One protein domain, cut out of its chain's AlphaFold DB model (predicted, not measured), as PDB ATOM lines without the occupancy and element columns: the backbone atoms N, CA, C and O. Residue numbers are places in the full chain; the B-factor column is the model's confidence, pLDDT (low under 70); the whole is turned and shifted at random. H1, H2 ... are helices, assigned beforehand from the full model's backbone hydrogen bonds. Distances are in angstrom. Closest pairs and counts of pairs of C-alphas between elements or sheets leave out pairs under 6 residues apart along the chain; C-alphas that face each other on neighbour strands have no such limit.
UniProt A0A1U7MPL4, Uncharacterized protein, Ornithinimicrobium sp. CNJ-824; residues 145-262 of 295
ATOM      1  N   ASP A 145      19.462 -49.420  53.579       70.19
ATOM      2  CA  ASP A 145      20.321 -48.232  53.623       70.19
ATOM      3  C   ASP A 145      19.569 -46.896  53.774       70.19
ATOM      4  O   ASP A 145      18.365 -46.757  53.511       70.19
ATOM      5  N   THR A 146      20.298 -45.865  54.223       84.31
ATOM      6  CA  THR A 146      19.777 -44.490  54.273       84.31
ATOM      7  C   THR A 146      19.676 -43.895  52.865       84.31
ATOM      8  O   THR A 146      20.466 -44.231  51.988       84.31
ATOM      9  N   LEU A 147      18.744 -42.956  52.646       87.00
ATOM     10  CA  LEU A 147      18.595 -42.283  51.344       87.00
ATOM     11  C   LEU A 147      19.888 -41.601  50.878       87.00
ATOM     12  O   LEU A 147      20.171 -41.601  49.687       87.00
ATOM     13  N   ASN A 148      20.664 -41.039  51.806       90.38
ATOM     14  CA  ASN A 148      21.939 -40.400  51.491       90.38
ATOM     15  C   ASN A 148      22.983 -41.427  51.035       90.38
ATOM     16  O   ASN A 148      23.716 -41.163  50.090       90.38
ATOM     17  N   SER A 149      23.020 -42.606  51.663       89.12
ATOM     18  CA  SER A 149      23.928 -43.691  51.273       89.12
ATOM     19  C   SER A 149      23.617 -44.199  49.858       89.12
ATOM     20  O   SER A 149      24.529 -44.306  49.047       89.12
ATOM     21  N   VAL A 150      22.334 -44.422  49.541       89.62
ATOM     22  CA  VAL A 150      21.887 -44.839  48.194       89.62
ATOM     23  C   VAL A 150      22.134 -43.737  47.158       89.62
ATOM     24  O   VAL A 150      22.577 -43.990  46.046       89.62
ATOM     25  N   PHE A 151      21.892 -42.476  47.515       92.56
ATOM     26  CA  PHE A 151      22.201 -41.350  46.635       92.56
ATOM     27  C   PHE A 151      23.697 -41.285  46.298       92.56
ATOM     28  O   PHE A 151      24.066 -41.140  45.134       92.56
ATOM     29  N   LEU A 152      24.562 -41.428  47.307       93.88
ATOM     30  CA  LEU A 152      26.009 -41.429  47.116       93.88
ATOM     31  C   LEU A 152      26.483 -42.628  46.293       93.88
ATOM     32  O   LEU A 152      27.340 -42.435  45.438       93.88
ATOM     33  N   SER A 153      25.928 -43.827  46.489       92.31
ATOM     34  CA  SER A 153      26.331 -45.002  45.706       92.31
ATOM     35  C   SER A 153      26.058 -44.821  44.210       92.31
ATOM     36  O   SER A 153      26.923 -45.148  43.398       92.31
ATOM     37  N   ILE A 154      24.921 -44.212  43.849       93.19
ATOM     38  CA  ILE A 154      24.569 -43.873  42.460       93.19
ATOM     39  C   ILE A 154      25.599 -42.910  41.852       93.19
ATOM     40  O   ILE A 154      26.105 -43.133  40.752       93.19
ATOM     41  N   ILE A 155      25.929 -41.835  42.569       95.69
ATOM     42  CA  ILE A 155      26.864 -40.806  42.088       95.69
ATOM     43  C   ILE A 155      28.279 -41.378  41.954       95.69
ATOM     44  O   ILE A 155      28.955 -41.117  40.960       95.69
ATOM     45  N   LEU A 156      28.718 -42.169  42.936       95.06
ATOM     46  CA  LEU A 156      30.026 -42.821  42.933       95.06
ATOM     47  C   LEU A 156      30.162 -43.804  41.767       95.06
ATOM     48  O   LEU A 156      31.141 -43.726  41.027       95.06
ATOM     49  N   GLY A 157      29.157 -44.657  41.550       92.62
ATOM     50  CA  GLY A 157      29.138 -45.577  40.413       92.62
ATOM     51  C   GLY A 157      29.193 -44.839  39.072       92.62
ATOM     52  O   GLY A 157      30.003 -45.166  38.207       92.62
ATOM     53  N   ALA A 158      28.417 -43.761  38.918       94.00
ATOM     54  CA  ALA A 158      28.460 -42.930  37.713       94.00
ATOM     55  C   ALA A 158      29.836 -42.271  37.478       94.00
ATOM     56  O   ALA A 158      30.238 -42.083  36.326       94.00
ATOM     57  N   ALA A 159      30.569 -41.959  38.553       94.19
ATOM     58  CA  ALA A 159      31.927 -41.416  38.515       94.19
ATOM     59  C   ALA A 159      33.016 -42.481  38.259       94.19
ATOM     60  O   ALA A 159      34.191 -42.134  38.162       94.19
ATOM     61  N   GLY A 160      32.652 -43.766  38.142       90.81
ATOM     62  CA  GLY A 160      33.610 -44.867  38.004       90.81
ATOM     63  C   GLY A 160      34.391 -45.156  39.290       90.81
ATOM     64  O   GLY A 160      35.506 -45.669  39.234       90.81
ATOM     65  N   LEU A 161      33.832 -44.783  40.443       93.25
ATOM     66  CA  LEU A 161      34.397 -45.027  41.768       93.25
ATOM     67  C   LEU A 161      33.683 -46.209  42.445       93.25
ATOM     68  O   LEU A 161      32.547 -46.529  42.086       93.25
ATOM     69  N   PRO A 162      34.296 -46.837  43.468       93.00
ATOM     70  CA  PRO A 162      33.604 -47.818  44.297       93.00
ATOM     71  C   PRO A 162      32.272 -47.272  44.833       93.00
ATOM     72  O   PRO A 162      32.213 -46.160  45.348       93.00
ATOM     73  N   THR A 163      31.202 -48.063  44.783       91.56
ATOM     74  CA  THR A 163      29.861 -47.622  45.222       91.56
ATOM     75  C   THR A 163      29.741 -47.444  46.739       91.56
ATOM     76  O   THR A 163      28.848 -46.747  47.221       91.56
ATOM     77  N   ARG A 164      30.660 -48.035  47.515       91.00
ATOM     78  CA  ARG A 164      30.792 -47.794  48.959       91.00
ATOM     79  C   ARG A 164      31.597 -46.521  49.217       91.00
ATOM     80  O   ARG A 164      32.666 -46.320  48.649       91.00
ATOM     81  N   VAL A 165      31.139 -45.709  50.170       92.31
ATOM     82  CA  VAL A 165      31.746 -44.396  50.446       92.31
ATOM     83  C   VAL A 165      33.187 -44.491  50.949       92.31
ATOM     84  O   VAL A 165      34.040 -43.776  50.441       92.31
ATOM     85  N   ALA A 166      33.490 -45.370  51.910       93.31
ATOM     86  CA  ALA A 166      34.845 -45.484  52.462       93.31
ATOM     87  C   ALA A 166      35.922 -45.781  51.391       93.31
ATOM     88  O   ALA A 166      36.876 -45.008  51.294       93.31
ATOM     89  N   PRO A 167      35.787 -46.817  50.537       95.19
ATOM     90  CA  PRO A 167      36.766 -47.059  49.477       95.19
ATOM     91  C   PRO A 167      36.779 -45.959  48.404       95.19
ATOM     92  O   PRO A 167      37.843 -45.625  47.886       95.19
ATOM     93  N   ALA A 168      35.641 -45.321  48.109       95.31
ATOM     94  CA  ALA A 168      35.624 -44.160  47.222       95.31
ATOM     95  C   ALA A 168      36.375 -42.951  47.790       95.31
ATOM     96  O   ALA A 168      37.038 -42.241  47.044       95.31
ATOM     97  N   GLN A 169      36.311 -42.712  49.100       95.56
ATOM     98  CA  GLN A 169      37.068 -41.633  49.735       95.56
ATOM     99  C   GLN A 169      38.580 -41.860  49.644       95.56
ATOM    100  O   GLN A 169      39.311 -40.888  49.482       95.56
ATOM    101  N   VAL A 170      39.043 -43.115  49.676       96.50
ATOM    102  CA  VAL A 170      40.450 -43.449  49.395       96.50
ATOM    103  C   VAL A 170      40.808 -43.074  47.958       96.50
ATOM    104  O   VAL A 170      41.828 -42.429  47.738       96.50
ATOM    105  N   ALA A 171      39.960 -43.418  46.986       96.94
ATOM    106  CA  ALA A 171      40.179 -43.056  45.585       96.94
ATOM    107  C   ALA A 171      40.199 -41.535  45.365       96.94
ATOM    108  O   ALA A 171      41.091 -41.025  44.696       96.94
ATOM    109  N   LEU A 172      39.256 -40.808  45.974       96.75
ATOM    110  CA  LEU A 172      39.206 -39.346  45.931       96.75
ATOM    111  C   LEU A 172      40.429 -38.722  46.610       96.75
ATOM    112  O   LEU A 172      40.987 -37.769  46.089       96.75
ATOM    113  N   TRP A 173      40.888 -39.273  47.735       96.44
ATOM    114  CA  TRP A 173      42.123 -38.828  48.380       96.44
ATOM    115  C   TRP A 173      43.343 -39.055  47.479       96.44
ATOM    116  O   TRP A 173      44.161 -38.153  47.330       96.44
ATOM    117  N   LEU A 174      43.453 -40.212  46.825       96.38
ATOM    118  CA  LEU A 174      44.519 -40.460  45.852       96.38
ATOM    119  C   LEU A 174      44.451 -39.493  44.664       96.38
ATOM    120  O   LEU A 174      45.496 -39.062  44.179       96.38
ATOM    121  N   ALA A 175      43.250 -39.143  44.201       95.44
ATOM    122  CA  ALA A 175      43.059 -38.172  43.126       95.44
ATOM    123  C   ALA A 175      43.464 -36.757  43.563       95.44
ATOM    124  O   ALA A 175      44.238 -36.114  42.860       95.44
ATOM    125  N   ASP A 176      43.027 -36.319  44.750       94.25
ATOM    126  CA  ASP A 176      43.362 -35.015  45.341       94.25
ATOM    127  C   ASP A 176      44.892 -34.825  45.472       94.25
ATOM    128  O   ASP A 176      45.389 -33.705  45.369       94.25
ATOM    129  N   ASN A 177      45.650 -35.914  45.671       93.56
ATOM    130  CA  ASN A 177      47.117 -35.897  45.766       93.56
ATOM    131  C   ASN A 177      47.836 -36.215  44.438       93.56
ATOM    132  O   ASN A 177      49.060 -36.280  44.402       93.56
ATOM    133  N   GLY A 178      47.108 -36.415  43.333       94.56
ATOM    134  CA  GLY A 178      47.701 -36.706  42.022       94.56
ATOM    135  C   GLY A 178      48.327 -38.104  41.897       94.56
ATOM    136  O   GLY A 178      49.157 -38.334  41.022       94.56
ATOM    137  N   HIS A 179      47.942 -39.045  42.762       96.25
ATOM    138  CA  HIS A 179      48.492 -40.403  42.807       96.25
ATOM    139  C   HIS A 179      47.559 -41.470  42.224       96.25
ATOM    140  O   HIS A 179      48.006 -42.589  41.977       96.25
ATOM    141  N   LEU A 180      46.279 -41.160  41.981       95.62
ATOM    142  CA  LEU A 180      45.290 -42.164  41.564       95.62
ATOM    143  C   LEU A 180      45.675 -42.892  40.270       95.62
ATOM    144  O   LEU A 180      45.549 -44.114  40.214       95.62
ATOM    145  N   ASP A 181      46.156 -42.173  39.255       94.81
ATOM    146  CA  ASP A 181      46.518 -42.780  37.970       94.81
ATOM    147  C   ASP A 181      47.755 -43.676  38.094       94.81
ATOM    148  O   ASP A 181      47.728 -44.820  37.649       94.81
ATOM    149  N   ALA A 182      48.794 -43.226  38.807       96.88
ATOM    150  CA  ALA A 182      49.982 -44.040  39.077       96.88
ATOM    151  C   ALA A 182      49.645 -45.310  39.880       96.88
ATOM    152  O   ALA A 182      50.145 -46.399  39.587       96.88
ATOM    153  N   VAL A 183      48.748 -45.191  40.865       97.12
ATOM    154  CA  VAL A 183      48.247 -46.332  41.638       97.12
ATOM    155  C   VAL A 183      47.447 -47.289  40.754       97.12
ATOM    156  O   VAL A 183      47.653 -48.501  40.841       97.12
ATOM    157  N   ARG A 184      46.570 -46.768  39.884       96.19
ATOM    158  CA  ARG A 184      45.805 -47.569  38.918       96.19
ATOM    159  C   ARG A 184      46.743 -48.358  38.008       96.19
ATOM    160  O   ARG A 184      46.617 -49.577  37.931       96.19
ATOM    161  N   ASP A 185      47.714 -47.687  37.397       97.06
ATOM    162  CA  ASP A 185      48.674 -48.301  36.479       97.06
ATOM    163  C   ASP A 185      49.500 -49.391  37.169       97.06
ATOM    164  O   ASP A 185      49.709 -50.472  36.609       97.06
ATOM    165  N   HIS A 186      49.924 -49.150  38.414       97.31
ATOM    166  CA  HIS A 186      50.632 -50.148  39.208       97.31
ATOM    167  C   HIS A 186      49.752 -51.374  39.487       97.31
ATOM    168  O   HIS A 186      50.217 -52.506  39.346       97.31
ATOM    169  N   ILE A 187      48.493 -51.187  39.891       97.12
ATOM    170  CA  ILE A 187      47.566 -52.293  40.178       97.12
ATOM    171  C   ILE A 187      47.307 -53.117  38.911       97.12
ATOM    172  O   ILE A 187      47.504 -54.335  38.926       97.12
ATOM    173  N   THR A 188      46.965 -52.463  37.800       96.19
ATOM    174  CA  THR A 188      46.669 -53.135  36.529       96.19
ATOM    175  C   THR A 188      47.889 -53.865  35.966       96.19
ATOM    176  O   THR A 188      47.770 -55.004  35.514       96.19
ATOM    177  N   SER A 189      49.090 -53.285  36.070       96.75
ATOM    178  CA  SER A 189      50.339 -53.942  35.641       96.75
ATOM    179  C   SER A 189      50.675 -55.199  36.450       96.75
ATOM    180  O   SER A 189      51.423 -56.056  35.986       96.75
ATOM    181  N   ASN A 190      50.115 -55.323  37.654       95.69
ATOM    182  CA  ASN A 190      50.254 -56.491  38.519       95.69
ATOM    183  C   ASN A 190      49.020 -57.414  38.471       95.69
ATOM    184  O   ASN A 190      48.896 -58.308  39.306       95.69
ATOM    185  N   GLY A 191      48.128 -57.224  37.490       94.75
ATOM    186  CA  GLY A 191      46.972 -58.088  37.244       94.75
ATOM    187  C   GLY A 191      45.801 -57.899  38.211       94.75
ATOM    188  O   GLY A 191      44.948 -58.781  38.278       94.75
ATOM    189  N   GLY A 192      45.769 -56.798  38.966       94.12
ATOM    190  CA  GLY A 192      44.646 -56.448  39.836       94.12
ATOM    191  C   GLY A 192      43.648 -55.499  39.169       94.12
ATOM    192  O   GLY A 192      43.965 -54.832  38.179       94.12
ATOM    193  N   ASP A 193      42.462 -55.400  39.762       93.56
ATOM    194  CA  ASP A 193      41.453 -54.395  39.432       93.56
ATOM    195  C   ASP A 193      41.423 -53.288  40.497       93.56
ATOM    196  O   ASP A 193      41.425 -53.555  41.700       93.56
ATOM    197  N   LEU A 194      41.400 -52.022  40.071       93.62
ATOM    198  CA  LEU A 194      41.454 -50.890  41.000       93.62
ATOM    199  C   LEU A 194      40.239 -50.857  41.942       93.62
ATOM    200  O   LEU A 194      40.397 -50.535  43.119       93.62
ATOM    201  N   VAL A 195      39.037 -51.147  41.442       91.25
ATOM    202  CA  VAL A 195      37.800 -51.065  42.230       91.25
ATOM    203  C   VAL A 195      37.754 -52.190  43.261       91.25
ATOM    204  O   VAL A 195      37.403 -51.933  44.416       91.25
ATOM    205  N   GLU A 196      38.169 -53.401  42.885       92.44
ATOM    206  CA  GLU A 196      38.315 -54.533  43.806       92.44
ATOM    207  C   GLU A 196      39.342 -54.241  44.909       92.44
ATOM    208  O   GLU A 196      39.041 -54.381  46.099       92.44
ATOM    209  N   GLU A 197      40.532 -53.757  44.539       95.75
ATOM    210  CA  GLU A 197      41.611 -53.464  45.489       95.75
ATOM    211  C   GLU A 197      41.260 -52.312  46.440       95.75
ATOM    212  O   GLU A 197      41.563 -52.367  47.635       95.75
ATOM    213  N   LEU A 198      40.569 -51.281  45.940       95.19
ATOM    214  CA  LEU A 198      39.997 -50.230  46.779       95.19
ATOM    215  C   LEU A 198      38.912 -50.784  47.699       95.19
ATOM    216  O   LEU A 198      38.841 -50.375  48.852       95.19
ATOM    217  N   GLY A 199      38.078 -51.718  47.238       92.25
ATOM    218  CA  GLY A 199      37.047 -52.359  48.054       92.25
ATOM    219  C   GLY A 199      37.609 -52.990  49.334       92.25
ATOM    220  O   GLY A 199      36.988 -52.887  50.397       92.25
ATOM    221  N   GLU A 200      38.810 -53.548  49.244       93.75
ATOM    222  CA  GLU A 200      39.544 -54.175  50.344       93.75
ATOM    223  C   GLU A 200      40.735 -53.319  50.816       93.75
ATOM    224  O   GLU A 200      41.728 -53.855  51.304       93.75
ATOM    225  N   TYR A 201      40.680 -51.984  50.694       94.31
ATOM    226  CA  TYR A 201      41.822 -51.075  50.923       94.31
ATOM    227  C   TYR A 201      42.553 -51.247  52.268       94.31
ATOM    228  O   TYR A 201      43.742 -50.956  52.387       94.31
ATOM    229  N   ASN A 202      41.859 -51.714  53.306       92.12
ATOM    230  CA  ASN A 202      42.406 -51.971  54.638       92.12
ATOM    231  C   ASN A 202      43.157 -53.312  54.744       92.12
ATOM    232  O   ASN A 202      43.875 -53.541  55.722       92.12
ATOM    233  N   LEU A 203      42.999 -54.201  53.764       93.69
ATOM    234  CA  LEU A 203      43.624 -55.523  53.688       93.69
ATOM    235  C   LEU A 203      44.537 -55.667  52.465       93.69
ATOM    236  O   LEU A 203      45.531 -56.398  52.544       93.69
ATOM    237  N   SER A 204      44.273 -54.930  51.389       96.25
ATOM    238  CA  SER A 204      44.993 -54.999  50.124       96.25
ATOM    239  C   SER A 204      46.475 -54.659  50.282       96.25
ATOM    240  O   SER A 204      46.873 -53.534  50.594       96.25
ATOM    241  N   LYS A 205      47.329 -55.663  50.054       96.25
ATOM    242  CA  LYS A 205      48.780 -55.455  49.956       96.25
ATOM    243  C   LYS A 205      49.149 -54.777  48.640       96.25
ATOM    244  O   LYS A 205      50.107 -54.012  48.625       96.25
ATOM    245  N   LEU A 206      48.419 -55.079  47.565       96.94
ATOM    246  CA  LEU A 206      48.715 -54.563  46.237       96.94
ATOM    247  C   LEU A 206      48.477 -53.052  46.179       96.94
ATOM    248  O   LEU A 206      49.393 -52.323  45.809       96.94
ATOM    249  N   LEU A 207      47.322 -52.581  46.663       97.25
ATOM    250  CA  LEU A 207      47.027 -51.156  46.815       97.25
ATOM    251  C   LEU A 207      48.066 -50.472  47.703       97.25
ATOM    252  O   LEU A 207      48.619 -49.446  47.330       97.25
ATOM    253  N   ALA A 208      48.378 -51.052  48.863       97.19
ATOM    254  CA  ALA A 208      49.322 -50.446  49.796       97.19
ATOM    255  C   ALA A 208      50.732 -50.281  49.205       97.19
ATOM    256  O   ALA A 208      51.378 -49.258  49.425       97.19
ATOM    257  N   ASN A 209      51.198 -51.269  48.438       96.94
ATOM    258  CA  ASN A 209      52.466 -51.181  47.720       96.94
ATOM    259  C   ASN A 209      52.404 -50.150  46.585       96.94
ATOM    260  O   ASN A 209      53.367 -49.415  46.400       96.94
ATOM    261  N   ALA A 210      51.284 -50.065  45.864       97.31
ATOM    262  CA  ALA A 210      51.084 -49.073  44.811       97.31
ATOM    263  C   ALA A 210      51.111 -47.635  45.361       97.31
ATOM    264  O   ALA A 210      51.721 -46.752  44.757       97.31
ATOM    265  N   VAL A 211      50.513 -47.410  46.537       96.88
ATOM    266  CA  VAL A 211      50.584 -46.122  47.244       96.88
ATOM    267  C   VAL A 211      52.029 -45.789  47.609       96.88
ATOM    268  O   VAL A 211      52.481 -44.707  47.269       96.88
ATOM    269  N   LEU A 212      52.793 -46.719  48.197       96.69
ATOM    270  CA  LEU A 212      54.212 -46.478  48.519       96.69
ATOM    271  C   LEU A 212      55.095 -46.267  47.288       96.69
ATOM    272  O   LEU A 212      56.075 -45.535  47.352       96.69
ATOM    273  N   ALA A 213      54.776 -46.921  46.172       95.88
ATOM    274  CA  ALA A 213      55.485 -46.700  44.919       95.88
ATOM    275  C   ALA A 213      55.240 -45.283  44.370       95.88
ATOM    276  O   ALA A 213      56.126 -44.723  43.727       95.88
ATOM    277  N   SER A 214      54.060 -44.714  44.635       95.38
ATOM    278  CA  SER A 214      53.662 -43.375  44.179       95.38
ATOM    279  C   SER A 214      54.094 -42.267  45.148       95.38
ATOM    280  O   SER A 214      54.517 -41.202  44.710       95.38
ATOM    281  N   GLU A 215      54.032 -42.533  46.454       93.81
ATOM    282  CA  GLU A 215      54.406 -41.626  47.543       93.81
ATOM    283  C   GLU A 215      55.249 -42.387  48.591       93.81
ATOM    284  O   GLU A 215      54.720 -42.898  49.586       93.81
ATOM    285  N   PRO A 216      56.578 -42.494  48.390       92.06
ATOM    286  CA  PRO A 216      57.450 -43.278  49.271       92.06
ATOM    287  C   PRO A 216      57.494 -42.777  50.719       92.06
ATOM    288  O   PRO A 216      57.691 -43.569  51.639       92.06
ATOM    289  N   ASP A 217      57.290 -41.473  50.922       93.19
ATOM    290  CA  ASP A 217      57.337 -40.826  52.236       93.19
ATOM    291  C   ASP A 217      56.020 -40.958  53.025       93.19
ATOM    292  O   ASP A 217      55.970 -40.590  54.199       93.19
ATOM    293  N   PHE A 218      54.961 -41.519  52.422       92.38
ATOM    294  CA  PHE A 218      53.646 -41.644  53.058       92.38
ATOM    295  C   PHE A 218      53.679 -42.523  54.318       92.38
ATOM    296  O   PHE A 218      53.062 -42.197  55.336       92.38
ATOM    297  N   ALA A 219      54.389 -43.657  54.271       94.38
ATOM    298  CA  ALA A 219      54.547 -44.548  55.419       94.38
ATOM    299  C   ALA A 219      55.778 -45.461  55.299       94.38
ATOM    300  O   ALA A 219      56.265 -45.746  54.212       94.38
ATOM    301  N   ALA A 220      56.235 -46.016  56.426       93.62
ATOM    302  CA  ALA A 220      57.409 -46.894  56.458       93.62
ATOM    303  C   ALA A 220      57.170 -48.297  55.860       93.62
ATOM    304  O   ALA A 220      58.124 -48.998  55.519       93.62
ATOM    305  N   SER A 221      55.916 -48.755  55.774       96.06
ATOM    306  CA  SER A 221      55.588 -50.084  55.250       96.06
ATOM    307  C   SER A 221      54.152 -50.192  54.736       96.06
ATOM    308  O   SER A 221      53.260 -49.454  55.151       96.06
ATOM    309  N   ALA A 222      53.877 -51.198  53.899       94.69
ATOM    310  CA  ALA A 222      52.528 -51.487  53.398       94.69
ATOM    311  C   ALA A 222      51.521 -51.836  54.512       94.69
ATOM    312  O   ALA A 222      50.301 -51.773  54.334       94.69
ATOM    313  N   ARG A 223      52.003 -52.263  55.685       96.19
ATOM    314  CA  ARG A 223      51.163 -52.421  56.878       96.19
ATOM    315  C   ARG A 223      50.735 -51.058  57.416       96.19
ATOM    316  O   ARG A 223      49.564 -50.899  57.747       96.19
ATOM    317  N   ASP A 224      51.664 -50.113  57.476       96.12
ATOM    318  CA  ASP A 224      51.422 -48.771  58.004       96.12
ATOM    319  C   ASP A 224      50.511 -47.969  57.070       96.12
ATOM    320  O   ASP A 224      49.598 -47.309  57.556       96.12
ATOM    321  N   VAL A 225      50.639 -48.142  55.746       96.38
ATOM    322  CA  VAL A 225      49.686 -47.587  54.765       96.38
ATOM    323  C   VAL A 225      48.258 -48.039  55.054       96.38
ATOM    324  O   VAL A 225      47.364 -47.218  55.228       96.38
ATOM    325  N   ARG A 226      48.028 -49.353  55.169       95.62
ATOM    326  CA  ARG A 226      46.688 -49.890  55.462       95.62
ATOM    327  C   ARG A 226      46.151 -49.423  56.809       95.62
ATOM    328  O   ARG A 226      44.953 -49.179  56.934       95.62
ATOM    329  N   ALA A 227      47.019 -49.299  57.815       95.50
ATOM    330  CA  ALA A 227      46.638 -48.771  59.119       95.50
ATOM    331  C   ALA A 227      46.216 -47.295  59.028       95.50
ATOM    332  O   ALA A 227      45.169 -46.938  59.570       95.50
ATOM    333  N   ALA A 228      46.973 -46.471  58.297       95.25
ATOM    334  CA  ALA A 228      46.659 -45.066  58.057       95.25
ATOM    335  C   ALA A 228      45.338 -44.908  57.292       95.25
ATOM    336  O   ALA A 228      44.443 -44.206  57.762       95.25
ATOM    337  N   LEU A 229      45.158 -45.634  56.181       95.12
ATOM    338  CA  LEU A 229      43.921 -45.592  55.396       95.12
ATOM    339  C   LEU A 229      42.707 -46.049  56.213       95.12
ATOM    340  O   LEU A 229      41.670 -45.395  56.178       95.12
ATOM    341  N   ARG A 230      42.823 -47.131  56.996       94.31
ATOM    342  CA  ARG A 230      41.737 -47.602  57.876       94.31
ATOM    343  C   ARG A 230      41.393 -46.591  58.970       94.31
ATOM    344  O   ARG A 230      40.228 -46.480  59.343       94.31
ATOM    345  N   SER A 231      42.399 -45.909  59.516       93.88
ATOM    346  CA  SER A 231      42.197 -44.880  60.537       93.88
ATOM    347  C   SER A 231      41.509 -43.646  59.957       93.88
ATOM    348  O   SER A 231      40.621 -43.091  60.595       93.88
ATOM    349  N   GLN A 232      41.924 -43.221  58.763       92.81
ATOM    350  CA  GLN A 232      41.406 -42.026  58.103       92.81
ATOM    351  C   GLN A 232      40.015 -42.250  57.496       92.81
ATOM    352  O   GLN A 232      39.168 -41.361  57.546       92.81
ATOM    353  N   PHE A 233      39.771 -43.443  56.952       92.94
ATOM    354  CA  PHE A 233      38.521 -43.839  56.314       92.94
ATOM    355  C   PHE A 233      38.005 -45.108  57.004       92.94
ATOM    356  O   PHE A 233      38.402 -46.209  56.627       92.94
ATOM    357  N   PRO A 234      37.168 -45.015  58.052       90.75
ATOM    358  CA  PRO A 234      36.665 -46.194  58.754       90.75
ATOM    359  C   PRO A 234      35.622 -46.975  57.925       90.75
ATOM    360  O   PRO A 234      34.646 -46.375  57.461       90.75
ATOM    361  N   PRO A 235      35.753 -48.312  57.790       83.88
ATOM    362  CA  PRO A 235      34.882 -49.123  56.928       83.88
ATOM    363  C   PRO A 235      33.447 -49.273  57.459       83.88
ATOM    364  O   PRO A 235      32.534 -49.554  56.688       83.88
ATOM    365  N   ASP A 236      33.234 -49.068  58.761       81.00
ATOM    366  CA  ASP A 236      31.939 -49.267  59.427       81.00
ATOM    367  C   ASP A 236      31.002 -48.045  59.340       81.00
ATOM    368  O   ASP A 236      29.923 -48.039  59.936       81.00
ATOM    369  N   THR A 237      31.387 -47.003  58.600       78.81
ATOM    370  CA  THR A 237      30.573 -45.793  58.427       78.81
ATOM    371  C   THR A 237      29.374 -46.089  57.522       78.81
ATOM    372  O   THR A 237      29.524 -46.228  56.310       78.81
ATOM    373  N   ARG A 238      28.170 -46.203  58.103       69.94
ATOM    374  CA  ARG A 238      26.951 -46.642  57.380       69.94
ATOM    375  C   ARG A 238      25.953 -45.533  57.047       69.94
ATOM    376  O   ARG A 238      25.083 -45.722  56.199       69.94
ATOM    377  N   SER A 239      26.046 -44.389  57.712       82.19
ATOM    378  CA  SER A 239      25.095 -43.287  57.566       82.19
ATOM    379  C   SER A 239      25.825 -41.975  57.359       82.19
ATOM    380  O   SER A 239      26.781 -41.699  58.077       82.19
ATOM    381  N   PHE A 240      25.308 -41.153  56.452       87.25
ATOM    382  CA  PHE A 240      25.817 -39.814  56.189       87.25
ATOM    383  C   PHE A 240      24.727 -38.789  56.469       87.25
ATOM    384  O   PHE A 240      23.570 -38.960  56.070       87.25
ATOM    385  N   SER A 241      25.087 -37.714  57.156       91.62
ATOM    386  CA  SER A 241      24.256 -36.521  57.274       91.62
ATOM    387  C   SER A 241      24.113 -35.823  55.917       91.62
ATOM    388  O   SER A 241      24.837 -36.101  54.956       91.62
ATOM    389  N   THR A 242      23.163 -34.893  55.821       92.25
ATOM    390  CA  THR A 242      22.998 -34.076  54.611       92.25
ATOM    391  C   THR A 242      24.243 -33.238  54.319       92.25
ATOM    392  O   THR A 242      24.642 -33.157  53.161       92.25
ATOM    393  N   ASP A 243      24.890 -32.678  55.341       94.62
ATOM    394  CA  ASP A 243      26.072 -31.829  55.160       94.62
ATOM    395  C   ASP A 243      27.271 -32.639  54.651       94.62
ATOM    396  O   ASP A 243      27.912 -32.244  53.678       94.62
ATOM    397  N   GLU A 244      27.516 -33.822  55.222       93.12
ATOM    398  CA  GLU A 244      28.552 -34.744  54.731       93.12
ATOM    399  C   GLU A 244      28.275 -35.185  53.290       93.12
ATOM    400  O   GLU A 244      29.188 -35.237  52.467       93.12
ATOM    401  N   THR A 245      27.005 -35.443  52.964       94.94
ATOM    402  CA  THR A 245      26.582 -35.802  51.603       94.94
ATOM    403  C   THR A 245      26.858 -34.669  50.618       94.94
ATOM    404  O   THR A 245      27.342 -34.926  49.521       94.94
ATOM    405  N   ILE A 246      26.589 -33.414  50.994       95.06
ATOM    406  CA  ILE A 246      26.854 -32.241  50.150       95.06
ATOM    407  C   ILE A 246      28.358 -32.056  49.928       95.06
ATOM    408  O   ILE A 246      28.780 -31.810  48.797       95.06
ATOM    409  N   VAL A 247      29.163 -32.180  50.987       95.75
ATOM    410  CA  VAL A 247      30.625 -32.065  50.896       95.75
ATOM    411  C   VAL A 247      31.190 -33.149  49.983       95.75
ATOM    412  O   VAL A 247      31.991 -32.849  49.099       95.75
ATOM    413  N   LEU A 248      30.746 -34.396  50.153       96.00
ATOM    414  CA  LEU A 248      31.217 -35.506  49.335       96.00
ATOM    415  C   LEU A 248      30.730 -35.402  47.885       96.00
ATOM    416  O   LEU A 248      31.524 -35.604  46.976       96.00
ATOM    417  N   LEU A 249      29.469 -35.020  47.655       97.06
ATOM    418  CA  LEU A 249      28.951 -34.750  46.313       97.06
ATOM    419  C   LEU A 249      29.819 -33.713  45.599       97.06
ATOM    420  O   LEU A 249      30.208 -33.936  44.459       97.06
ATOM    421  N   LYS A 250      30.156 -32.604  46.269       96.50
ATOM    422  CA  LYS A 250      31.019 -31.573  45.687       96.50
ATOM    423  C   LYS A 250      32.384 -32.144  45.284       96.50
ATOM    424  O   LYS A 250      32.788 -31.931  44.149       96.50
ATOM    425  N   LYS A 251      33.029 -32.924  46.161       96.94
ATOM    426  CA  LYS A 251      34.298 -33.597  45.839       96.94
ATOM    427  C   LYS A 251      34.186 -34.523  44.629       96.94
ATOM    428  O   LYS A 251      35.071 -34.531  43.787       96.94
ATOM    429  N   ILE A 252      33.103 -35.297  44.530       97.69
ATOM    430  CA  ILE A 252      32.899 -36.199  43.388       97.69
ATOM    431  C   ILE A 252      32.703 -35.398  42.099       97.69
ATOM    432  O   ILE A 252      33.261 -35.764  41.071       97.69
ATOM    433  N   LEU A 253      31.943 -34.300  42.152       96.88
ATOM    434  CA  LEU A 253      31.731 -33.416  41.005       96.88
ATOM    435  C   LEU A 253      33.034 -32.759  40.536       96.88
ATOM    436  O   LEU A 253      33.287 -32.733  39.339       96.88
ATOM    437  N   GLU A 254      33.862 -32.285  41.466       96.56
ATOM    438  CA  GLU A 254      35.198 -31.757  41.162       96.56
ATOM    439  C   GLU A 254      36.106 -32.845  40.574       96.56
ATOM    440  O   GLU A 254      36.803 -32.590  39.599       96.56
ATOM    441  N   TYR A 255      36.047 -34.076  41.089       96.62
ATOM    442  CA  TYR A 255      36.790 -35.211  40.537       96.62
ATOM    443  C   TYR A 255      36.402 -35.515  39.079       96.62
ATOM    444  O   TYR A 255      37.276 -35.638  38.225       96.62
ATOM    445  N   VAL A 256      35.105 -35.600  38.756       96.00
ATOM    446  CA  VAL A 256      34.669 -35.889  37.372       96.00
ATOM    447  C   VAL A 256      34.824 -34.697  36.422       96.00
ATOM    448  O   VAL A 256      34.792 -34.880  35.206       96.00
ATOM    449  N   GLY A 257      34.957 -33.483  36.959       95.12
ATOM    450  CA  GLY A 257      35.112 -32.244  36.202       95.12
ATOM    451  C   GLY A 257      36.520 -31.653  36.234       95.12
ATOM    452  O   GLY A 257      36.655 -30.466  35.955       95.12
ATOM    453  N   ASP A 258      37.544 -32.439  36.581       92.56
ATOM    454  CA  ASP A 258      38.954 -32.012  36.596       92.56
ATOM    455  C   ASP A 258      39.187 -30.726  37.422       92.56
ATOM    456  O   ASP A 258      39.733 -29.719  36.972       92.56
ATOM    457  N   GLY A 259      38.664 -30.728  38.650       93.50
ATOM    458  CA  GLY A 259      38.714 -29.607  39.589       93.50
ATOM    459  C   GLY A 259      37.599 -28.570  39.417       93.50
ATOM    460  O   GLY A 259      37.486 -27.662  40.240       93.50
ATOM    461  N   GLN A 260      36.751 -28.696  38.392       94.56
ATOM    462  CA  GLN A 260      35.560 -27.865  38.201       94.56
ATOM    463  C   GLN A 260      34.280 -28.659  38.464       94.56
ATOM    464  O   GLN A 260      34.247 -29.878  38.351       94.56
ATOM    465  N   VAL A 261      33.185 -27.967  38.791       93.69
ATOM    466  CA  VAL A 261      31.867 -28.604  38.925       93.69
ATOM    467  C   VAL A 261      31.177 -28.615  37.555       93.69
ATOM    468  O   VAL A 261      30.786 -27.543  37.080       93.69
ATOM    469  N   PRO A 262      30.981 -29.785  36.914       95.31
ATOM    470  CA  PRO A 262      30.394 -29.854  35.583       95.31
ATOM    471  C   PRO A 262      28.902 -29.517  35.589       95.31
ATOM    472  O   PRO A 262      28.220 -29.676  36.613       95.31
TER     473      PRO A 262
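Overview. This is residues 145 to 262 of the 295 residues of an uncharacterized protein of Ornithinimicrobium sp. CNJ-824 (UniProt A0A1U7MPL4). Two helices side by side, H1 and H7, make one end of the domain, and a cluster of crossed helices, H3 to H6, makes the other, with H2 in the middle between the two groups. H6 lies across H5 on one side of the cluster, and the link after it, residues 233 to 241, takes the printed part back to the H1 and H7 end. The printed part has 118 residues with seven named helices, H1 to H7 in order, and no named strand: the class is all helix. It is compact, with a radius of gyration of the C-alphas of 14.0 A and spans of 37 by 29 by 25 A.

Along the chain. Find C-alpha 147 at (18.595, -42.283, 51.344); there H1 begins, and it runs through residues 147 to 158, 16.8 A. Next come H2, residues 165 to 176, 15.8 A, and H3, residues 180 to 189, 14.1 A. H4, residues 194 to 199, is 8.4 A long, and H5, residues 205 to 214, is 14.3 A. At C-alpha 222, (52.528, -51.487, 53.398), H6 begins, residues 222 to 232, 15.3 A. The longest helix, H7, takes residues 242 to 256, 20.9 A, and ends at C-alpha 256, (34.669, -35.889, 37.372).

Arrangement. Start at the hub, H2. Its residues 165 to 168 alone touch H1, at a steep tilt of 47 degrees, the closest C-alphas being those of Leu 156 and Ala 168, 7.2 A apart. Its residues 172 to 175 alone touch residues 251 to 255 of H7, with the C-alphas of Leu 172 and Tyr 255 closest at 7.2 A. H1 and H7 touch at a shallow tilt of 4 degrees and run the same way; look at the C-alphas of Asn 148 and Thr 245, closest at 6.5 A. On H2, residues 167 to 171 alone touch H4, opposite ways at a steep tilt of 45 degrees, with the C-alphas of Pro 167 and Leu 198 closest at 5.3 A. H2 and H3, H3 and H4, and H4 and H5 touch only at the corner by their links, and only just, with 3 pairs of C-alphas within 8 A each. H3 and H5 touch at a steep tilt of 53 degrees, opposite ways, the C-alphas of Val 183 and Ala 210 being closest at 5.1 A. H5 and H6 touch about perpendicular, at 89 degrees, with the C-alphas of Ala 208 and Ala 222 closest at 4.9 A. H6 and H7 are apart. In H1 to H7 every O i to N i+4 pair is within hydrogen-bond range.

Size, cuts and confidence. The two C-alphas farthest apart, those of Leu 147 and Ala 220, are 39.4 A apart. The printed part has no cut, and no link is long; the link from H6 to H7, 9 residues, is short. The mean pLDDT of the printed part is 93.6, and Arg 238 is the one printed residue under 70.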